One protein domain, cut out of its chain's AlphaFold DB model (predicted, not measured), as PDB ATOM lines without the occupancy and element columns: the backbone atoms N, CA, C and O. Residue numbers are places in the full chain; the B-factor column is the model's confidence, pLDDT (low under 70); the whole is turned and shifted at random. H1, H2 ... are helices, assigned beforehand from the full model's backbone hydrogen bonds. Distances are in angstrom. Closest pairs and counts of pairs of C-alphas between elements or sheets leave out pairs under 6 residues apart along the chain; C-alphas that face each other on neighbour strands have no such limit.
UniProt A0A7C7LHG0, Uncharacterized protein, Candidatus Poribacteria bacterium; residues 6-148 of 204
ATOM      1  N   ARG A   6       9.201  20.555 -16.582       50.56
ATOM      2  CA  ARG A   6       8.244  20.309 -17.681       50.56
ATOM      3  C   ARG A   6       8.368  18.931 -18.332       50.56
ATOM      4  O   ARG A   6       7.370  18.306 -18.680       50.56
ATOM      5  N   VAL A   7       9.608  18.475 -18.531       50.53
ATOM      6  CA  VAL A   7       9.896  17.151 -19.105       50.53
ATOM      7  C   VAL A   7       9.505  16.064 -18.107       50.53
ATOM      8  O   VAL A   7       9.002  15.022 -18.517       50.53
ATOM      9  N   LEU A   8       9.667  16.337 -16.807       59.53
ATOM     10  CA  LEU A   8       9.190  15.464 -15.739       59.53
ATOM     11  C   LEU A   8       7.661  15.428 -15.704       59.53
ATOM     12  O   LEU A   8       7.111  14.339 -15.721       59.53
ATOM     13  N   PHE A   9       6.971  16.564 -15.792       59.84
ATOM     14  CA  PHE A   9       5.509  16.625 -15.770       59.84
ATOM     15  C   PHE A   9       4.854  15.833 -16.915       59.84
ATOM     16  O   PHE A   9       3.977  15.007 -16.681       59.84
ATOM     17  N   ARG A  10       5.309  16.002 -18.169       60.38
ATOM     18  CA  ARG A  10       4.802  15.184 -19.293       60.38
ATOM     19  C   ARG A  10       5.085  13.693 -19.099       60.38
ATOM     20  O   ARG A  10       4.249  12.865 -19.457       60.38
ATOM     21  N   ALA A  11       6.253  13.352 -18.551       62.91
ATOM     22  CA  ALA A  11       6.566  11.970 -18.211       62.91
ATOM     23  C   ALA A  11       5.620  11.451 -17.119       62.91
ATOM     24  O   ALA A  11       5.097  10.354 -17.266       62.91
ATOM     25  N   VAL A  12       5.331  12.253 -16.092       69.81
ATOM     26  CA  VAL A  12       4.384  11.933 -15.020       69.81
ATOM     27  C   VAL A  12       2.987  11.692 -15.596       69.81
ATOM     28  O   VAL A  12       2.469  10.600 -15.412       69.81
ATOM     29  N   VAL A  13       2.431  12.600 -16.404       69.31
ATOM     30  CA  VAL A  13       1.116  12.398 -17.053       69.31
ATOM     31  C   VAL A  13       1.061  11.089 -17.853       69.31
ATOM     32  O   VAL A  13       0.078  10.352 -17.779       69.31
ATOM     33  N   GLY A  14       2.122  10.759 -18.598       68.56
ATOM     34  CA  GLY A  14       2.203   9.487 -19.321       68.56
ATOM     35  C   GLY A  14       2.267   8.265 -18.395       68.56
ATOM     36  O   GLY A  14       1.590   7.261 -18.645       68.56
ATOM     37  N   LEU A  15       3.049   8.359 -17.316       70.12
ATOM     38  CA  LEU A  15       3.232   7.307 -16.311       70.12
ATOM     39  C   LEU A  15       1.974   7.046 -15.486       70.12
ATOM     40  O   LEU A  15       1.747   5.907 -15.081       70.12
ATOM     41  N   THR A  16       1.169   8.077 -15.245       76.44
ATOM     42  CA  THR A  16      -0.027   7.983 -14.407       76.44
ATOM     43  C   THR A  16      -1.313   7.753 -15.191       76.44
ATOM     44  O   THR A  16      -2.364   7.609 -14.572       76.44
ATOM     45  N   SER A  17      -1.265   7.710 -16.527       77.12
ATOM     46  CA  SER A  17      -2.451   7.424 -17.343       77.12
ATOM     47  C   SER A  17      -3.029   6.036 -17.050       77.12
ATOM     48  O   SER A  17      -2.296   5.080 -16.768       77.12
ATOM     49  N   LEU A  18      -4.354   5.909 -17.154       76.56
ATOM     50  CA  LEU A  18      -5.038   4.653 -16.858       76.56
ATOM     51  C   LEU A  18      -4.594   3.517 -17.791       76.56
ATOM     52  O   LEU A  18      -4.415   2.384 -17.348       76.56
ATOM     53  N   GLU A  19      -4.339   3.819 -19.068       76.88
ATOM     54  CA  GLU A  19      -3.801   2.854 -20.036       76.88
ATOM     55  C   GLU A  19      -2.433   2.313 -19.610       76.88
ATOM     56  O   GLU A  19      -2.203   1.101 -19.653       76.88
ATOM     57  N   THR A  20      -1.536   3.187 -19.147       74.81
ATOM     58  CA  THR A  20      -0.226   2.792 -18.621       74.81
ATOM     59  C   THR A  20      -0.374   1.934 -17.364       74.81
ATOM     60  O   THR A  20       0.244   0.868 -17.272       74.81
ATOM     61  N   ALA A  21      -1.243   2.334 -16.430       74.94
ATOM     62  CA  ALA A  21      -1.523   1.565 -15.220       74.94
ATOM     63  C   ALA A  21      -2.049   0.155 -15.548       74.94
ATOM     64  O   ALA A  21      -1.535  -0.842 -15.034       74.94
ATOM     65  N   VAL A  22      -3.005   0.046 -16.475       77.00
ATOM     66  CA  VAL A  22      -3.540  -1.233 -16.968       77.00
ATOM     67  C   VAL A  22      -2.473  -2.058 -17.695       77.00
ATOM     68  O   VAL A  22      -2.384  -3.273 -17.495       77.00
ATOM     69  N   GLY A  23      -1.614  -1.420 -18.492       73.19
ATOM     70  CA  GLY A  23      -0.470  -2.064 -19.136       73.19
ATOM     71  C   GLY A  23       0.474  -2.731 -18.131       73.19
ATOM     72  O   GLY A  23       0.923  -3.858 -18.357       73.19
ATOM     73  N   TYR A  24       0.722  -2.087 -16.988       71.56
ATOM     74  CA  TYR A  24       1.522  -2.673 -15.913       71.56
ATOM     75  C   TYR A  24       0.815  -3.833 -15.209       71.56
ATOM     76  O   TYR A  24       1.459  -4.849 -14.940       71.56
ATOM     77  N   LEU A  25      -0.499  -3.731 -14.983       71.12
ATOM     78  CA  LEU A  25      -1.300  -4.821 -14.411       71.12
ATOM     79  C   LEU A  25      -1.319  -6.070 -15.311       71.12
ATOM     80  O   LEU A  25      -1.310  -7.188 -14.804       71.12
ATOM     81  N   ASN A  26      -1.289  -5.896 -16.635       73.00
ATOM     82  CA  ASN A  26      -1.262  -6.996 -17.608       73.00
ATOM     83  C   ASN A  26       0.068  -7.737 -17.708       73.00
ATOM     84  O   ASN A  26       0.116  -8.856 -18.217       73.00
ATOM     85  N   LYS A  27       1.168  -7.108 -17.293       66.31
ATOM     86  CA  LYS A  27       2.511  -7.655 -17.495       66.31
ATOM     87  C   LYS A  27       2.792  -8.877 -16.609       66.31
ATOM     88  O   LYS A  27       3.763  -9.590 -16.867       66.31
ATOM     89  N   TYR A  28       1.972  -9.138 -15.587       57.31
ATOM     90  CA  TYR A  28       2.258 -10.155 -14.578       57.31
ATOM     91  C   TYR A  28       1.022 -10.976 -14.174       57.31
ATOM     92  O   TYR A  28      -0.088 -10.466 -14.092       57.31
ATOM     93  N   ASP A  29       1.247 -12.260 -13.866       52.38
ATOM     94  CA  ASP A  29       0.218 -13.274 -13.552       52.38
ATOM     95  C   ASP A  29      -0.662 -12.935 -12.331       52.38
ATOM     96  O   ASP A  29      -1.777 -13.438 -12.190       52.38
ATOM     97  N   LYS A  30      -0.168 -12.078 -11.426       58.28
ATOM     98  CA  LYS A  30      -0.929 -11.571 -10.279       58.28
ATOM     99  C   LYS A  30      -1.531 -10.218 -10.633       58.28
ATOM    100  O   LYS A  30      -0.904  -9.179 -10.441       58.28
ATOM    101  N   LYS A  31      -2.763 -10.252 -11.133       56.88
ATOM    102  CA  LYS A  31      -3.602  -9.064 -11.300       56.88
ATOM    103  C   LYS A  31      -3.678  -8.332  -9.948       56.88
ATOM    104  O   LYS A  31      -3.887  -8.988  -8.928       56.88
ATOM    105  N   TYR A  32      -3.483  -7.012  -9.945       54.72
ATOM    106  CA  TYR A  32      -3.571  -6.117  -8.768       54.72
ATOM    107  C   TYR A  32      -2.367  -6.076  -7.804       54.72
ATOM    108  O   TYR A  32      -2.544  -5.881  -6.604       54.72
ATOM    109  N   ASP A  33      -1.132  -6.254  -8.279       65.25
ATOM    110  CA  ASP A  33       0.056  -5.999  -7.446       65.25
ATOM    111  C   ASP A  33       0.561  -4.552  -7.607       65.25
ATOM    112  O   ASP A  33       1.312  -4.236  -8.537       65.25
ATOM    113  N   HIS A  34       0.168  -3.665  -6.687       66.25
ATOM    114  CA  HIS A  34       0.618  -2.269  -6.658       66.25
ATOM    115  C   HIS A  34       2.135  -2.111  -6.537       66.25
ATOM    116  O   HIS A  34       2.677  -1.096  -6.981       66.25
ATOM    117  N   LEU A  35       2.848  -3.114  -6.003       67.88
ATOM    118  CA  LEU A  35       4.308  -3.081  -5.932       67.88
ATOM    119  C   LEU A  35       4.914  -2.994  -7.336       67.88
ATOM    120  O   LEU A  35       5.966  -2.384  -7.499       67.88
ATOM    121  N   ARG A  36       4.234  -3.534  -8.357       69.00
ATOM    122  CA  ARG A  36       4.695  -3.523  -9.753       69.00
ATOM    123  C   ARG A  36       4.387  -2.226 -10.483       69.00
ATOM    124  O   ARG A  36       5.225  -1.770 -11.264       69.00
ATOM    125  N   LEU A  37       3.226  -1.622 -10.223       72.44
ATOM    126  CA  LEU A  37       2.921  -0.268 -10.691       72.44
ATOM    127  C   LEU A  37       3.951   0.710 -10.118       72.44
ATOM    128  O   LEU A  37       4.605   1.426 -10.873       72.44
ATOM    129  N   ARG A  38       4.183   0.627  -8.802       81.94
ATOM    130  CA  ARG A  38       5.222   1.379  -8.103       81.94
ATOM    131  C   ARG A  38       6.595   1.161  -8.734       81.94
ATOM    132  O   ARG A  38       7.223   2.125  -9.139       81.94
ATOM    133  N   GLU A  39       7.068  -0.080  -8.855       77.06
ATOM    134  CA  GLU A  39       8.374  -0.376  -9.469       77.06
ATOM    135  C   GLU A  39       8.505   0.200 -10.885       77.06
ATOM    136  O   GLU A  39       9.562   0.717 -11.245       77.06
ATOM    137  N   SER A  40       7.438   0.132 -11.685       73.38
ATOM    138  CA  SER A  40       7.452   0.625 -13.063       73.38
ATOM    139  C   SER A  40       7.541   2.149 -13.120       73.38
ATOM    140  O   SER A  40       8.398   2.668 -13.835       73.38
ATOM    141  N   VAL A  41       6.741   2.852 -12.314       76.19
ATOM    142  CA  VAL A  41       6.795   4.317 -12.178       76.19
ATOM    143  C   VAL A  41       8.151   4.760 -11.620       76.19
ATOM    144  O   VAL A  41       8.795   5.646 -12.181       76.19
ATOM    145  N   LEU A  42       8.643   4.100 -10.569       79.25
ATOM    146  CA  LEU A  42       9.922   4.431  -9.938       79.25
ATOM    147  C   LEU A  42      11.128   4.158 -10.836       79.25
ATOM    148  O   LEU A  42      12.130   4.856 -10.720       79.25
ATOM    149  N   SER A  43      11.045   3.200 -11.766       73.62
ATOM    150  CA  SER A  43      12.146   2.892 -12.695       73.62
ATOM    151  C   SER A  43      12.534   4.062 -13.610       73.62
ATOM    152  O   SER A  43      13.644   4.089 -14.156       73.62
ATOM    153  N   CYS A  44      11.640   5.045 -13.759       72.75
ATOM    154  CA  CYS A  44      11.887   6.281 -14.491       72.75
ATOM    155  C   CYS A  44      12.766   7.272 -13.716       72.75
ATOM    156  O   CYS A  44      13.401   8.130 -14.330       72.75
ATOM    157  N   PHE A  45      12.860   7.127 -12.393       77.81
ATOM    158  CA  PHE A  45      13.685   7.952 -11.517       77.81
ATOM    159  C   PHE A  45      14.966   7.198 -11.135       77.81
ATOM    160  O   PHE A  45      14.974   5.984 -10.937       77.81
ATOM    161  N   LYS A  46      16.100   7.905 -11.064       73.19
ATOM    162  CA  LYS A  46      17.409   7.303 -10.757       73.19
ATOM    163  C   LYS A  46      18.210   8.164  -9.794       73.19
ATOM    164  O   LYS A  46      18.066   9.385  -9.763       73.19
ATOM    165  N   GLY A  47      19.123   7.517  -9.072       78.06
ATOM    166  CA  GLY A  47      20.049   8.189  -8.165       78.06
ATOM    167  C   GLY A  47      19.316   8.904  -7.033       78.06
ATOM    168  O   GLY A  47      18.329   8.392  -6.516       78.06
ATOM    169  N   ARG A  48      19.793  10.100  -6.673       77.31
ATOM    170  CA  ARG A  48      19.299  10.849  -5.512       77.31
ATOM    171  C   ARG A  48      17.802  11.162  -5.576       77.31
ATOM    172  O   ARG A  48      17.144  11.053  -4.559       77.31
ATOM    173  N   MET A  49      17.256  11.444  -6.759       79.06
ATOM    174  CA  MET A  49      15.823  11.724  -6.932       79.06
ATOM    175  C   MET A  49      14.936  10.562  -6.467       79.06
ATOM    176  O   MET A  49      13.930  10.781  -5.806       79.06
ATOM    177  N   LEU A  50      15.322   9.320  -6.784       80.44
ATOM    178  CA  LEU A  50      14.586   8.139  -6.330       80.44
ATOM    179  C   LEU A  50      14.632   8.028  -4.801       80.44
ATOM    180  O   LEU A  50      13.609   7.788  -4.174       80.44
ATOM    181  N   THR A  51      15.807   8.248  -4.211       84.00
ATOM    182  CA  THR A  51      15.984   8.211  -2.756       84.00
ATOM    183  C   THR A  51      15.171   9.291  -2.046       84.00
ATOM    184  O   THR A  51      14.566   8.991  -1.022       84.00
ATOM    185  N   GLU A  52      15.123  10.515  -2.583       85.12
ATOM    186  CA  GLU A  52      14.319  11.588  -1.987       85.12
ATOM    187  C   GLU A  52      12.820  11.250  -2.071       85.12
ATOM    188  O   GLU A  52      12.137  11.324  -1.053       85.12
ATOM    189  N   LEU A  53      12.326  10.768  -3.223       85.00
ATOM    190  CA  LEU A  53      10.932  10.317  -3.382       85.00
ATOM    191  C   LEU A  53      10.562   9.211  -2.381       85.00
ATOM    192  O   LEU A  53       9.535   9.290  -1.714       85.00
ATOM    193  N   GLU A  54      11.413   8.193  -2.237       88.12
ATOM    194  CA  GLU A  54      11.190   7.091  -1.291       88.12
ATOM    195  C   GLU A  54      11.256   7.527   0.181       88.12
ATOM    196  O   GLU A  54      10.791   6.791   1.058       88.12
ATOM    197  N   SER A  55      11.837   8.698   0.463       89.94
ATOM    198  CA  SER A  55      11.957   9.250   1.814       89.94
ATOM    199  C   SER A  55      10.756  10.103   2.242       89.94
ATOM    200  O   SER A  55      10.636  10.413   3.430       89.94
ATOM    201  N   ILE A  56       9.855  10.445   1.312       90.56
ATOM    202  CA  ILE A  56       8.637  11.204   1.612       90.56
ATOM    203  C   ILE A  56       7.742  10.391   2.558       90.56
ATOM    204  O   ILE A  56       7.533   9.187   2.389       90.56
ATOM    205  N   ALA A  57       7.224  11.052   3.596       90.00
ATOM    206  CA  ALA A  57       6.598  10.391   4.742       90.00
ATOM    207  C   ALA A  57       5.378   9.524   4.376       90.00
ATOM    208  O   ALA A  57       5.185   8.450   4.950       90.00
ATOM    209  N   ASP A  58       4.570   9.967   3.416       90.50
ATOM    210  CA  ASP A  58       3.350   9.286   2.975       90.50
ATOM    211  C   ASP A  58       3.580   8.323   1.795       90.50
ATOM    212  O   ASP A  58       2.631   7.688   1.324       90.50
ATOM    213  N   PHE A  59       4.830   8.155   1.347       89.38
ATOM    214  CA  PHE A  59       5.175   7.402   0.142       89.38
ATOM    215  C   PHE A  59       4.582   5.991   0.137       89.38
ATOM    216  O   PHE A  59       3.885   5.580  -0.789       89.38
ATOM    217  N   LYS A  60       4.824   5.228   1.210       88.62
ATOM    218  CA  LYS A  60       4.334   3.843   1.322       88.62
ATOM    219  C   LYS A  60       2.815   3.768   1.456       88.62
ATOM    220  O   LYS A  60       2.224   2.840   0.912       88.62
ATOM    221  N   GLN A  61       2.219   4.712   2.183       91.50
ATOM    222  CA  GLN A  61       0.782   4.741   2.444       91.50
ATOM    223  C   GLN A  61       0.010   5.008   1.149       91.50
ATOM    224  O   GLN A  61      -0.858   4.222   0.787       91.50
ATOM    225  N   THR A  62       0.439   6.015   0.387       91.00
ATOM    226  CA  THR A  62      -0.147   6.401  -0.904       91.00
ATOM    227  C   THR A  62      -0.245   5.224  -1.878       91.00
ATOM    228  O   THR A  62      -1.290   4.997  -2.481       91.00
ATOM    229  N   TRP A  63       0.827   4.432  -2.026       88.31
ATOM    230  CA  TRP A  63       0.807   3.260  -2.910       88.31
ATOM    231  C   TRP A  63      -0.154   2.164  -2.435       88.31
ATOM    232  O   TRP A  63      -0.758   1.486  -3.266       88.31
ATOM    233  N   GLY A  64      -0.292   1.983  -1.118       85.69
ATOM    234  CA  GLY A  64      -1.251   1.042  -0.536       85.69
ATOM    235  C   GLY A  64      -2.700   1.491  -0.733       85.69
ATOM    236  O   GLY A  64      -3.554   0.678  -1.092       85.69
ATOM    237  N   ASP A  65      -2.966   2.786  -0.573       90.12
ATOM    238  CA  ASP A  65      -4.291   3.370  -0.782       90.12
ATOM    239  C   ASP A  65      -4.706   3.318  -2.254       90.12
ATOM    240  O   ASP A  65      -5.833   2.926  -2.560       90.12
ATOM    241  N   LEU A  66      -3.777   3.592  -3.176       86.62
ATOM    242  CA  LEU A  66      -4.010   3.440  -4.612       86.62
ATOM    243  C   LEU A  66      -4.380   1.995  -4.989       86.62
ATOM    244  O   LEU A  66      -5.312   1.792  -5.765       86.62
ATOM    245  N   ASP A  67      -3.690   0.990  -4.432       81.44
ATOM    246  CA  ASP A  67      -4.023  -0.429  -4.650       81.44
ATOM    247  C   ASP A  67      -5.451  -0.747  -4.209       81.44
ATOM    248  O   ASP A  67      -6.229  -1.362  -4.941       81.44
ATOM    249  N   SER A  68      -5.788  -0.307  -2.995       83.25
ATOM    250  CA  SER A  68      -7.096  -0.520  -2.390       83.25
ATOM    251  C   SER A  68      -8.198   0.093  -3.254       83.25
ATOM    252  O   SER A  68      -9.160  -0.590  -3.615       83.25
ATOM    253  N   LEU A  69      -8.025   1.351  -3.672       85.06
ATOM    254  CA  LEU A  69      -8.989   2.055  -4.515       85.06
ATOM    255  C   LEU A  69      -9.133   1.421  -5.898       85.06
ATOM    256  O   LEU A  69     -10.259   1.219  -6.344       85.06
ATOM    257  N   MET A  70      -8.029   1.060  -6.557       78.06
ATOM    258  CA  MET A  70      -8.065   0.421  -7.878       78.06
ATOM    259  C   MET A  70      -8.783  -0.931  -7.841       78.06
ATOM    260  O   MET A  70      -9.590  -1.221  -8.723       78.06
ATOM    261  N   ARG A  71      -8.554  -1.747  -6.805       76.19
ATOM    262  CA  ARG A  71      -9.268  -3.023  -6.618       76.19
ATOM    263  C   ARG A  71     -10.769  -2.810  -6.451       76.19
ATOM    264  O   ARG A  71     -11.564  -3.482  -7.099       76.19
ATOM    265  N   VAL A  72     -11.167  -1.851  -5.614       76.00
ATOM    266  CA  VAL A  72     -12.588  -1.558  -5.374       76.00
ATOM    267  C   VAL A  72     -13.259  -0.966  -6.616       76.00
ATOM    268  O   VAL A  72     -14.390  -1.346  -6.926       76.00
ATOM    269  N   ALA A  73     -12.565  -0.082  -7.340       72.81
ATOM    270  CA  ALA A  73     -13.050   0.516  -8.581       72.81
ATOM    271  C   ALA A  73     -13.330  -0.540  -9.664       72.81
ATOM    272  O   ALA A  73     -14.294  -0.395 -10.408       72.81
ATOM    273  N   ILE A  74     -12.531  -1.612  -9.713       67.75
ATOM    274  CA  ILE A  74     -12.687  -2.702 -10.685       67.75
ATOM    275  C   ILE A  74     -13.754  -3.721 -10.248       67.75
ATOM    276  O   ILE A  74     -14.540  -4.164 -11.081       67.75
ATOM    277  N   ASP A  75     -13.812  -4.087  -8.963       67.81
ATOM    278  CA  ASP A  75     -14.615  -5.239  -8.526       67.81
ATOM    279  C   ASP A  75     -16.051  -4.901  -8.078       67.81
ATOM    280  O   ASP A  75     -16.969  -5.683  -8.325       67.81
ATOM    281  N   THR A  76     -16.274  -3.799  -7.343       62.75
ATOM    282  CA  THR A  76     -17.551  -3.597  -6.607       62.75
ATOM    283  C   THR A  76     -18.084  -2.162  -6.552       62.75
ATOM    284  O   THR A  76     -19.196  -1.954  -6.062       62.75
ATOM    285  N   GLY A  77     -17.342  -1.185  -7.081       64.25
ATOM    286  CA  GLY A  77     -17.697   0.235  -7.037       64.25
ATOM    287  C   GLY A  77     -17.366   0.897  -5.691       64.25
ATOM    288  O   GLY A  77     -17.385   0.264  -4.631       64.25
ATOM    289  N   LEU A  78     -17.032   2.194  -5.712       67.94
ATOM    290  CA  LEU A  78     -16.589   2.905  -4.509       67.94
ATOM    291  C   LEU A  78     -17.725   3.137  -3.505       67.94
ATOM    292  O   LEU A  78     -18.811   3.613  -3.832       67.94
ATOM    293  N   LYS A  79     -17.417   2.869  -2.234       78.38
ATOM    294  CA  LYS A  79     -18.207   3.321  -1.071       78.38
ATOM    295  C   LYS A  79     -17.752   4.710  -0.618       78.38
ATOM    296  O   LYS A  79     -16.659   5.136  -0.974       78.38
ATOM    297  N   LYS A  80     -18.550   5.360   0.237       77.69
ATOM    298  CA  LYS A  80     -18.266   6.698   0.778       77.69
ATOM    299  C   LYS A  80     -16.841   6.844   1.331       77.69
ATOM    300  O   LYS A  80     -16.135   7.735   0.893       77.69
ATOM    301  N   ASP A  81     -16.387   5.930   2.186       83.69
ATOM    302  CA  ASP A  81     -15.045   6.017   2.786       83.69
ATOM    303  C   ASP A  81     -13.920   5.980   1.734       83.69
ATOM    304  O   ASP A  81     -12.894   6.634   1.880       83.69
ATOM    305  N   HIS A  82     -14.131   5.256   0.631       85.19
ATOM    306  CA  HIS A  82     -13.184   5.227  -0.481       85.19
ATOM    307  C   HIS A  82     -13.222   6.516  -1.308       85.19
ATOM    308  O   HIS A  82     -12.216   6.913  -1.884       85.19
ATOM    309  N   HIS A  83     -14.382   7.168  -1.374       84.19
ATOM    310  CA  HIS A  83     -14.514   8.477  -1.999       84.19
ATOM    311  C   HIS A  83     -13.808   9.554  -1.174       84.19
ATOM    312  O   HIS A  83     -13.072  10.356  -1.735       84.19
ATOM    313  N   ASP A  84     -13.972   9.527   0.150       88.25
ATOM    314  CA  ASP A  84     -13.285  10.444   1.063       88.25
ATOM    315  C   ASP A  84     -11.757  10.256   0.970       88.25
ATOM    316  O   ASP A  84     -11.014  11.236   0.907       88.25
ATOM    317  N   LEU A  85     -11.288   9.004   0.859       90.31
ATOM    318  CA  LEU A  85      -9.878   8.683   0.607       90.31
ATOM    319  C   LEU A  85      -9.389   9.211  -0.752       90.31
ATOM    320  O   LEU A  85      -8.331   9.830  -0.821       90.31
ATOM    321  N   LEU A  86     -10.157   8.997  -1.824       89.62
ATOM    322  CA  LEU A  86      -9.833   9.485  -3.168       89.62
ATOM    323  C   LEU A  86      -9.727  11.017  -3.203       89.62
ATOM    324  O   LEU A  86      -8.750  11.545  -3.725       89.62
ATOM    325  N   VAL A  87     -10.692  11.719  -2.602       90.00
ATOM    326  CA  VAL A  87     -10.712  13.189  -2.501       90.00
ATOM    327  C   VAL A  87      -9.519  13.718  -1.702       90.00
ATOM    328  O   VAL A  87      -9.039  14.807  -2.001       90.00
ATOM    329  N   GLY A  88      -9.020  12.953  -0.725       91.12
ATOM    330  CA  GLY A  88      -7.823  13.307   0.042       91.12
ATOM    331  C   GLY A  88      -6.540  13.384  -0.792       91.12
ATOM    332  O   GLY A  88      -5.650  14.149  -0.437       91.12
ATOM    333  N   TYR A  89      -6.461  12.634  -1.895       91.62
ATOM    334  CA  TYR A  89      -5.307  12.621  -2.806       91.62
ATOM    335  C   TYR A  89      -5.544  13.386  -4.112       91.62
ATOM    336  O   TYR A  89      -4.603  13.879  -4.727       91.62
ATOM    337  N   CYS A  90      -6.790  13.451  -4.578       91.94
ATOM    338  CA  CYS A  90      -7.162  14.120  -5.816       91.94
ATOM    339  C   CYS A  90      -8.607  14.598  -5.695       91.94
ATOM    340  O   CYS A  90      -9.540  13.791  -5.695       91.94
ATOM    341  N   THR A  91      -8.828  15.907  -5.595       91.44
ATOM    342  CA  THR A  91     -10.192  16.445  -5.616       91.44
ATOM    343  C   THR A  91     -10.778  16.383  -7.031       91.44
ATOM    344  O   THR A  91     -10.066  16.215  -8.021       91.44
ATOM    345  N   ALA A  92     -12.094  16.577  -7.166       86.31
ATOM    346  CA  ALA A  92     -12.717  16.697  -8.487       86.31
ATOM    347  C   ALA A  92     -12.160  17.889  -9.298       86.31
ATOM    348  O   ALA A  92     -12.124  17.840 -10.529       86.31
ATOM    349  N   GLU A  93     -11.716  18.951  -8.618       87.81
ATOM    350  CA  GLU A  93     -11.061  20.090  -9.260       87.81
ATOM    351  C   GLU A  93      -9.658  19.719  -9.752       87.81
ATOM    352  O   GLU A  93      -9.330  20.017 -10.901       87.81
ATOM    353  N   ASP A  94      -8.868  19.016  -8.935       88.38
ATOM    354  CA  ASP A  94      -7.538  18.533  -9.326       88.38
ATOM    355  C   ASP A  94      -7.633  17.575 -10.509       88.38
ATOM    356  O   ASP A  94      -6.906  17.739 -11.483       88.38
ATOM    357  N   HIS A  95      -8.595  16.649 -10.484       87.31
ATOM    358  CA  HIS A  95      -8.901  15.774 -11.613       87.31
ATOM    359  C   HIS A  95      -9.212  16.580 -12.886       87.31
ATOM    360  O   HIS A  95      -8.635  16.329 -13.948       87.31
ATOM    361  N   GLY A  96     -10.089  17.587 -12.787       84.00
ATOM    362  CA  GLY A  96     -10.442  18.453 -13.912       84.00
ATOM    363  C   GLY A  96      -9.244  19.225 -14.473       84.00
ATOM    364  O   GLY A  96      -9.070  19.298 -15.692       84.00
ATOM    365  N   ARG A  97      -8.384  19.757 -13.595       82.75
ATOM    366  CA  ARG A  97      -7.138  20.440 -13.970       82.75
ATOM    367  C   ARG A  97      -6.155  19.471 -14.622       82.75
ATOM    368  O   ARG A  97      -5.674  19.756 -15.716       82.75
ATOM    369  N   TRP A  98      -5.912  18.318 -14.005       83.12
ATOM    370  CA  TRP A  98      -4.994  17.290 -14.493       83.12
ATOM    371  C   TRP A  98      -5.379  16.807 -15.894       83.12
ATOM    372  O   TRP A  98      -4.544  16.781 -16.803       83.12
ATOM    373  N   ARG A  99      -6.673  16.529 -16.117       77.75
ATOM    374  CA  ARG A  99      -7.218  16.203 -17.446       77.75
ATOM    375  C   ARG A  99      -7.066  17.347 -18.432       77.75
ATOM    376  O   ARG A  99      -6.612  17.116 -19.549       77.75
ATOM    377  N   GLY A 100      -7.430  18.566 -18.032       71.69
ATOM    378  CA  GLY A 100      -7.312  19.745 -18.885       71.69
ATOM    379  C   GLY A 100      -5.880  19.952 -19.378       71.69
ATOM    380  O   GLY A 100      -5.668  20.227 -20.557       71.69
ATOM    381  N   ILE A 101      -4.889  19.739 -18.510       67.19
ATOM    382  CA  ILE A 101      -3.470  19.854 -18.856       67.19
ATOM    383  C   ILE A 101      -3.026  18.699 -19.772       67.19
ATOM    384  O   ILE A 101      -2.355  18.942 -20.778       67.19
ATOM    385  N   GLY A 102      -3.434  17.459 -19.477       61.91
ATOM    386  CA  GLY A 102      -3.133  16.289 -20.311       61.91
ATOM    387  C   GLY A 102      -3.729  16.362 -21.725       61.91
ATOM    388  O   GLY A 102      -3.090  15.928 -22.682       61.91
ATOM    389  N   GLU A 103      -4.920  16.951 -21.876       57.72
ATOM    390  CA  GLU A 103      -5.606  17.131 -23.166       57.72
ATOM    391  C   GLU A 103      -5.089  18.326 -23.976       57.72
ATOM    392  O   GLU A 103      -5.095  18.279 -25.206       57.72
ATOM    393  N   THR A 104      -4.666  19.407 -23.313       54.53
ATOM    394  CA  THR A 104      -4.270  20.644 -24.007       54.53
ATOM    395  C   THR A 104      -2.784  20.738 -24.302       54.53
ATOM    396  O   THR A 104      -2.432  21.475 -25.217       54.53
ATOM    397  N   ALA A 105      -1.930  20.010 -23.572       52.78
ATOM    398  CA  ALA A 105      -0.480  19.898 -23.758       52.78
ATOM    399  C   ALA A 105       0.222  21.158 -24.316       52.78
ATOM    400  O   ALA A 105       1.163  21.047 -25.103       52.78
ATOM    401  N   VAL A 106      -0.197  22.350 -23.879       44.00
ATOM    402  CA  VAL A 106       0.580  23.578 -24.025       44.00
ATOM    403  C   VAL A 106       1.650  23.484 -22.952       44.00
ATOM    404  O   VAL A 106       1.328  23.307 -21.779       44.00
ATOM    405  N   ASP A 107       2.916  23.501 -23.356       46.84
ATOM    406  CA  ASP A 107       4.065  23.411 -22.457       46.84
ATOM    407  C   ASP A 107       3.928  24.407 -21.289       46.84
ATOM    408  O   ASP A 107       4.141  25.606 -21.464       46.84
ATOM    409  N   LEU A 108       3.561  23.926 -20.094       43.41
ATOM    410  CA  LEU A 108       3.483  24.767 -18.899       43.41
ATOM    411  C   LEU A 108       4.899  25.069 -18.415       43.41
ATOM    412  O   LEU A 108       5.681  24.169 -18.102       43.41
ATOM    413  N   GLU A 109       5.246  26.354 -18.414       39.44
ATOM    414  CA  GLU A 109       6.590  26.819 -18.123       39.44
ATOM    415  C   GLU A 109       6.869  26.930 -16.616       39.44
ATOM    416  O   GLU A 109       6.479  27.915 -16.004       39.44
ATOM    417  N   TYR A 110       7.610  25.979 -16.030       44.69
ATOM    418  CA  TYR A 110       8.173  26.134 -14.676       44.69
ATOM    419  C   TYR A 110       9.663  26.502 -14.695       44.69
ATOM    420  O   TYR A 110      10.434  26.021 -15.536       44.69
ATOM    421  N   THR A 111      10.031  27.408 -13.785       42.66
ATOM    422  CA  THR A 111      11.332  28.083 -13.669       42.66
ATOM    423  C   THR A 111      12.413  27.185 -13.057       42.66
ATOM    424  O   THR A 111      12.135  26.361 -12.193       42.66
ATOM    425  N   ASN A 112      13.665  27.361 -13.493       45.50
ATOM    426  CA  ASN A 112      14.831  26.572 -13.075       45.50
ATOM    427  C   ASN A 112      14.998  26.486 -11.544       45.50
ATOM    428  O   ASN A 112      15.168  27.511 -10.882       45.50
ATOM    429  N   VAL A 113      15.047  25.265 -11.002       49.22
ATOM    430  CA  VAL A 113      15.421  25.008  -9.603       49.22
ATOM    431  C   VAL A 113      16.946  24.912  -9.499       49.22
ATOM    432  O   VAL A 113      17.603  24.229 -10.288       49.22
ATOM    433  N   TRP A 114      17.515  25.653  -8.551       50.28
ATOM    434  CA  TRP A 114      18.956  25.805  -8.347       50.28
ATOM    435  C   TRP A 114      19.624  24.513  -7.840       50.28
ATOM    436  O   TRP A 114      19.053  23.772  -7.040       50.28
ATOM    437  N   GLU A 115      20.863  24.269  -8.280       48.56
ATOM    438  CA  GLU A 115      21.690  23.118  -7.890       48.56
ATOM    439  C   GLU A 115      22.091  23.210  -6.396       48.56
ATOM    440  O   GLU A 115      23.022  23.919  -6.022       48.56
ATOM    441  N   GLY A 116      21.367  22.496  -5.525       61.72
ATOM    442  CA  GLY A 116      21.658  22.321  -4.095       61.72
ATOM    443  C   GLY A 116      20.726  21.281  -3.452       61.72
ATOM    444  O   GLY A 116      19.678  20.976  -4.016       61.72
ATOM    445  N   GLU A 117      21.071  20.730  -2.279       64.12
ATOM    446  CA  GLU A 117      20.282  19.652  -1.634       64.12
ATOM    447  C   GLU A 117      18.820  20.048  -1.385       64.12
ATOM    448  O   GLU A 117      17.912  19.278  -1.668       64.12
ATOM    449  N   ARG A 118      18.580  21.297  -0.966       66.31
ATOM    450  CA  ARG A 118      17.220  21.833  -0.790       66.31
ATOM    451  C   ARG A 118      16.422  21.904  -2.094       66.31
ATOM    452  O   ARG A 118      15.205  21.791  -2.052       66.31
ATOM    453  N   GLY A 119      17.093  22.094  -3.230       70.75
ATOM    454  CA  GLY A 119      16.444  22.133  -4.539       70.75
ATOM    455  C   GLY A 119      15.960  20.755  -4.985       70.75
ATOM    456  O   GLY A 119      14.870  20.641  -5.527       70.75
ATOM    457  N   ILE A 120      16.733  19.699  -4.707       73.81
ATOM    458  CA  ILE A 120      16.341  18.324  -5.055       73.81
ATOM    459  C   ILE A 120      15.147  17.878  -4.207       73.81
ATOM    460  O   ILE A 120      14.225  17.284  -4.753       73.81
ATOM    461  N   ASN A 121      15.130  18.211  -2.916       77.81
ATOM    462  CA  ASN A 121      14.014  17.855  -2.036       77.81
ATOM    463  C   ASN A 121      12.715  18.546  -2.466       77.81
ATOM    464  O   ASN A 121      11.696  17.878  -2.578       77.81
ATOM    465  N   ALA A 122      12.769  19.843  -2.786       77.81
ATOM    466  CA  ALA A 122      11.604  20.569  -3.294       77.81
ATOM    467  C   ALA A 122      11.075  19.961  -4.605       77.81
ATOM    468  O   ALA A 122       9.881  19.728  -4.738       77.81
ATOM    469  N   ILE A 123      11.967  19.612  -5.542       78.56
ATOM    470  CA  ILE A 123      11.569  18.935  -6.786       78.56
ATOM    471  C   ILE A 123      10.967  17.554  -6.500       78.56
ATOM    472  O   ILE A 123      10.038  17.147  -7.189       78.56
ATOM    473  N   ALA A 124      11.492  16.807  -5.528       82.69
ATOM    474  CA  ALA A 124      10.951  15.501  -5.164       82.69
ATOM    475  C   ALA A 124       9.542  15.611  -4.571       82.69
ATOM    476  O   ALA A 124       8.683  14.828  -4.962       82.69
ATOM    477  N   GLU A 125       9.301  16.586  -3.693       85.12
ATOM    478  CA  GLU A 125       7.971  16.865  -3.137       85.12
ATOM    479  C   GLU A 125       6.975  17.263  -4.235       85.12
ATOM    480  O   GLU A 125       5.913  16.654  -4.330       85.12
ATOM    481  N   GLU A 126       7.349  18.188  -5.127       83.75
ATOM    482  CA  GLU A 126       6.499  18.600  -6.257       83.75
ATOM    483  C   GLU A 126       6.196  17.422  -7.202       83.75
ATOM    484  O   GLU A 126       5.037  17.155  -7.524       83.75
ATOM    485  N   VAL A 127       7.221  16.653  -7.605       83.25
ATOM    486  CA  VAL A 127       7.036  15.476  -8.477       83.25
ATOM    487  C   VAL A 127       6.136  14.441  -7.813       83.25
ATOM    488  O   VAL A 127       5.379  13.752  -8.498       83.25
ATOM    489  N   TRP A 128       6.245  14.282  -6.497       89.12
ATOM    490  CA  TRP A 128       5.432  13.337  -5.754       89.12
ATOM    491  C   TRP A 128       3.967  13.760  -5.683       89.12
ATOM    492  O   TRP A 128       3.101  12.924  -5.935       89.12
ATOM    493  N   GLU A 129       3.693  15.041  -5.438       87.88
ATOM    494  CA  GLU A 129       2.338  15.604  -5.474       87.88
ATOM    495  C   GLU A 129       1.701  15.421  -6.862       87.88
ATOM    496  O   GLU A 129       0.583  14.920  -6.988       87.88
ATOM    497  N   ASP A 130       2.452  15.704  -7.928       85.94
ATOM    498  CA  ASP A 130       1.997  15.484  -9.303       85.94
ATOM    499  C   ASP A 130       1.733  13.997  -9.599       85.94
ATOM    500  O   ASP A 130       0.737  13.639 -10.236       85.94
ATOM    501  N   LEU A 131       2.596  13.094  -9.120       86.12
ATOM    502  CA  LEU A 131       2.369  11.652  -9.235       86.12
ATOM    503  C   LEU A 131       1.097  11.227  -8.495       86.12
ATOM    504  O   LEU A 131       0.330  10.429  -9.035       86.12
ATOM    505  N   GLN A 132       0.856  11.752  -7.292       90.12
ATOM    506  CA  GLN A 132      -0.357  11.487  -6.518       90.12
ATOM    507  C   GLN A 132      -1.598  11.943  -7.284       90.12
ATOM    508  O   GLN A 132      -2.467  11.123  -7.587       90.12
ATOM    509  N   ILE A 133      -1.655  13.213  -7.685       88.88
ATOM    510  CA  ILE A 133      -2.801  13.754  -8.423       88.88
ATOM    511  C   ILE A 133      -3.040  12.942  -9.696       88.88
ATOM    512  O   ILE A 133      -4.171  12.536  -9.968       88.88
ATOM    513  N   GLY A 134      -1.986  12.634 -10.454       86.81
ATOM    514  CA  GLY A 134      -2.114  11.886 -11.694       86.81
ATOM    515  C   GLY A 134      -2.600  10.451 -11.515       86.81
ATOM    516  O   GLY A 134      -3.466  10.003 -12.270       86.81
ATOM    517  N   LEU A 135      -2.063   9.715 -10.536       87.00
ATOM    518  CA  LEU A 135      -2.445   8.319 -10.288       87.00
ATOM    519  C   LEU A 135      -3.898   8.222  -9.813       87.00
ATOM    520  O   LEU A 135      -4.647   7.361 -10.278       87.00
ATOM    521  N   PHE A 136      -4.310   9.122  -8.923       90.44
ATOM    522  CA  PHE A 136      -5.660   9.131  -8.366       90.44
ATOM    523  C   PHE A 136      -6.679   9.783  -9.318       90.44
ATOM    524  O   PHE A 136      -7.846   9.396  -9.322       90.44
ATOM    525  N   SER A 137      -6.253  10.667 -10.227       89.19
ATOM    526  CA  SER A 137      -7.085  11.137 -11.345       89.19
ATOM    527  C   SER A 137      -7.532   9.983 -12.250       89.19
ATOM    528  O   SER A 137      -8.673   9.967 -12.707       89.19
ATOM    529  N   SER A 138      -6.675   8.989 -12.489       83.44
ATOM    530  CA  SER A 138      -7.058   7.797 -13.261       83.44
ATOM    531  C   SER A 138      -8.116   6.952 -12.538       83.44
ATOM    532  O   SER A 138      -8.993   6.373 -13.177       83.44
ATOM    533  N   VAL A 139      -8.106   6.929 -11.200       85.44
ATOM    534  CA  VAL A 139      -9.183   6.312 -10.404       85.44
ATOM    535  C   VAL A 139     -10.497   7.081 -10.591       85.44
ATOM    536  O   VAL A 139     -11.547   6.461 -10.759       85.44
ATOM    537  N   TRP A 140     -10.459   8.418 -10.625       86.44
ATOM    538  CA  TRP A 140     -11.637   9.249 -10.909       86.44
ATOM    539  C   TRP A 140     -12.278   8.956 -12.266       86.44
ATOM    540  O   TRP A 140     -13.508   8.891 -12.352       86.44
ATOM    541  N   ASP A 141     -11.476   8.754 -13.314       83.38
ATOM    542  CA  ASP A 141     -11.985   8.413 -14.648       83.38
ATOM    543  C   ASP A 141     -12.778   7.091 -14.629       83.38
ATOM    544  O   ASP A 141     -13.856   7.013 -15.226       83.38
ATOM    545  N   VAL A 142     -12.321   6.092 -13.862       79.44
ATOM    546  CA  VAL A 142     -13.041   4.817 -13.680       79.44
ATOM    547  C   VAL A 142     -14.340   5.006 -12.895       79.44
ATOM    548  O   VAL A 142     -15.411   4.552 -13.290       79.44
ATOM    549  N   VAL A 143     -14.269   5.712 -11.769       77.75
ATOM    550  CA  VAL A 143     -15.387   5.862 -10.819       77.75
ATOM    551  C   VAL A 143     -16.515   6.712 -11.382       77.75
ATOM    552  O   VAL A 143     -17.688   6.445 -11.128       77.75
ATOM    553  N   SER A 144     -16.165   7.748 -12.141       77.50
ATOM    554  CA  SER A 144     -17.137   8.601 -12.823       77.50
ATOM    555  C   SER A 144     -17.839   7.889 -13.987       77.50
ATOM    556  O   SER A 144     -18.769   8.449 -14.570       77.50
ATOM    557  N   GLY A 145     -17.416   6.663 -14.328       75.25
ATOM    558  CA  GLY A 145     -17.924   5.903 -15.468       75.25
ATOM    559  C   GLY A 145     -17.495   6.486 -16.813       75.25
ATOM    560  O   GLY A 145     -18.108   6.189 -17.841       75.25
ATOM    561  N   ARG A 146     -16.477   7.355 -16.820       79.75
ATOM    562  CA  ARG A 146     -15.909   7.918 -18.047       79.75
ATOM    563  C   ARG A 146     -15.072   6.878 -18.780       79.75
ATOM    564  O   ARG A 146     -15.131   6.795 -20.009       79.75
ATOM    565  N   GLU A 147     -14.316   6.109 -18.011       83.81
ATOM    566  CA  GLU A 147     -13.531   4.977 -18.466       83.81
ATOM    567  C   GLU A 147     -13.955   3.721 -17.707       83.81
ATOM    568  O   GLU A 147     -14.391   3.770 -16.561       83.81
ATOM    569  N   GLU A 148     -13.851   2.576 -18.360       80.25
ATOM    570  CA  GLU A 148     -14.140   1.272 -17.784       80.25
ATOM    571  C   GLU A 148     -12.940   0.361 -18.038       80.25
ATOM    572  O   GLU A 148     -12.371   0.352 -19.132       80.25
TER     573      GLU A 148
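This is residues 6 to 148 of the 204 residues of an uncharacterized protein of Candidatus Poribacteria bacterium (UniProt A0A7C7LHG0). One long helix, H8, runs through the core, and other helices pack round it: H1 at a slant, H5 side by side with its later part, H7 across it, H4 on its earlier part. A long loop, residues 105 to 116, swings wide of the body between H7 and H8. The printed part has 143 residues with eight named helices, H1 to H8, and no named strand: all helix. It is compact, with a radius of gyration of the C-alphas of 15.2 A and spans of 47 by 32 by 27 A.

H1, residues 6 to 16, touches residues 127 to 138 of the hub H8, residues 117 to 143; the closest C-alphas, Thr 16 and Leu 135, are 4.8 A apart. H2, residues 18 to 26, touches H3, residues 34 to 42, closest at C-alphas Tyr 24 and Leu 37, 5.9 A. H4, residues 48 to 55, touches H8 at residues 120 to 128 alone, closest at C-alphas Leu 53 and Ala 124, 5.5 A. H5, residues 59 to 75, touches H8 at a shallow tilt of 10 degrees, the same way, closest at C-alphas Ala 73 and Val 143, 6.2 A. H5 and H6, residues 80 to 89, form a hairpin; with H8 they make an up and down bundle, each helix running against the one before. H7, residues 92 to 104, touches H8 about perpendicular, at 82 degrees, closest at C-alphas His 95 and Ser 137, 5.0 A. Every O i to N i+4 pair is within hydrogen-bond range in H1, H2, H3, H4, H5 and H7; H6 has 5 of 6, H8 22 of 23.

H1 begins at C-alpha 6 (8.244, 20.309, -17.681). H5 is 25.0 A long. H8, 39.3 A, ends at C-alpha 143 (-15.387, 5.862, -10.819).

The C-alphas farthest apart, Thr 76 and Glu 115, are 47.5 A apart. The printed part has no cut; the link from H7 to H8 is long. pLDDT is under 70 in residues 6 to 14, 27 to 36, 74 to 78 and 101 to 118.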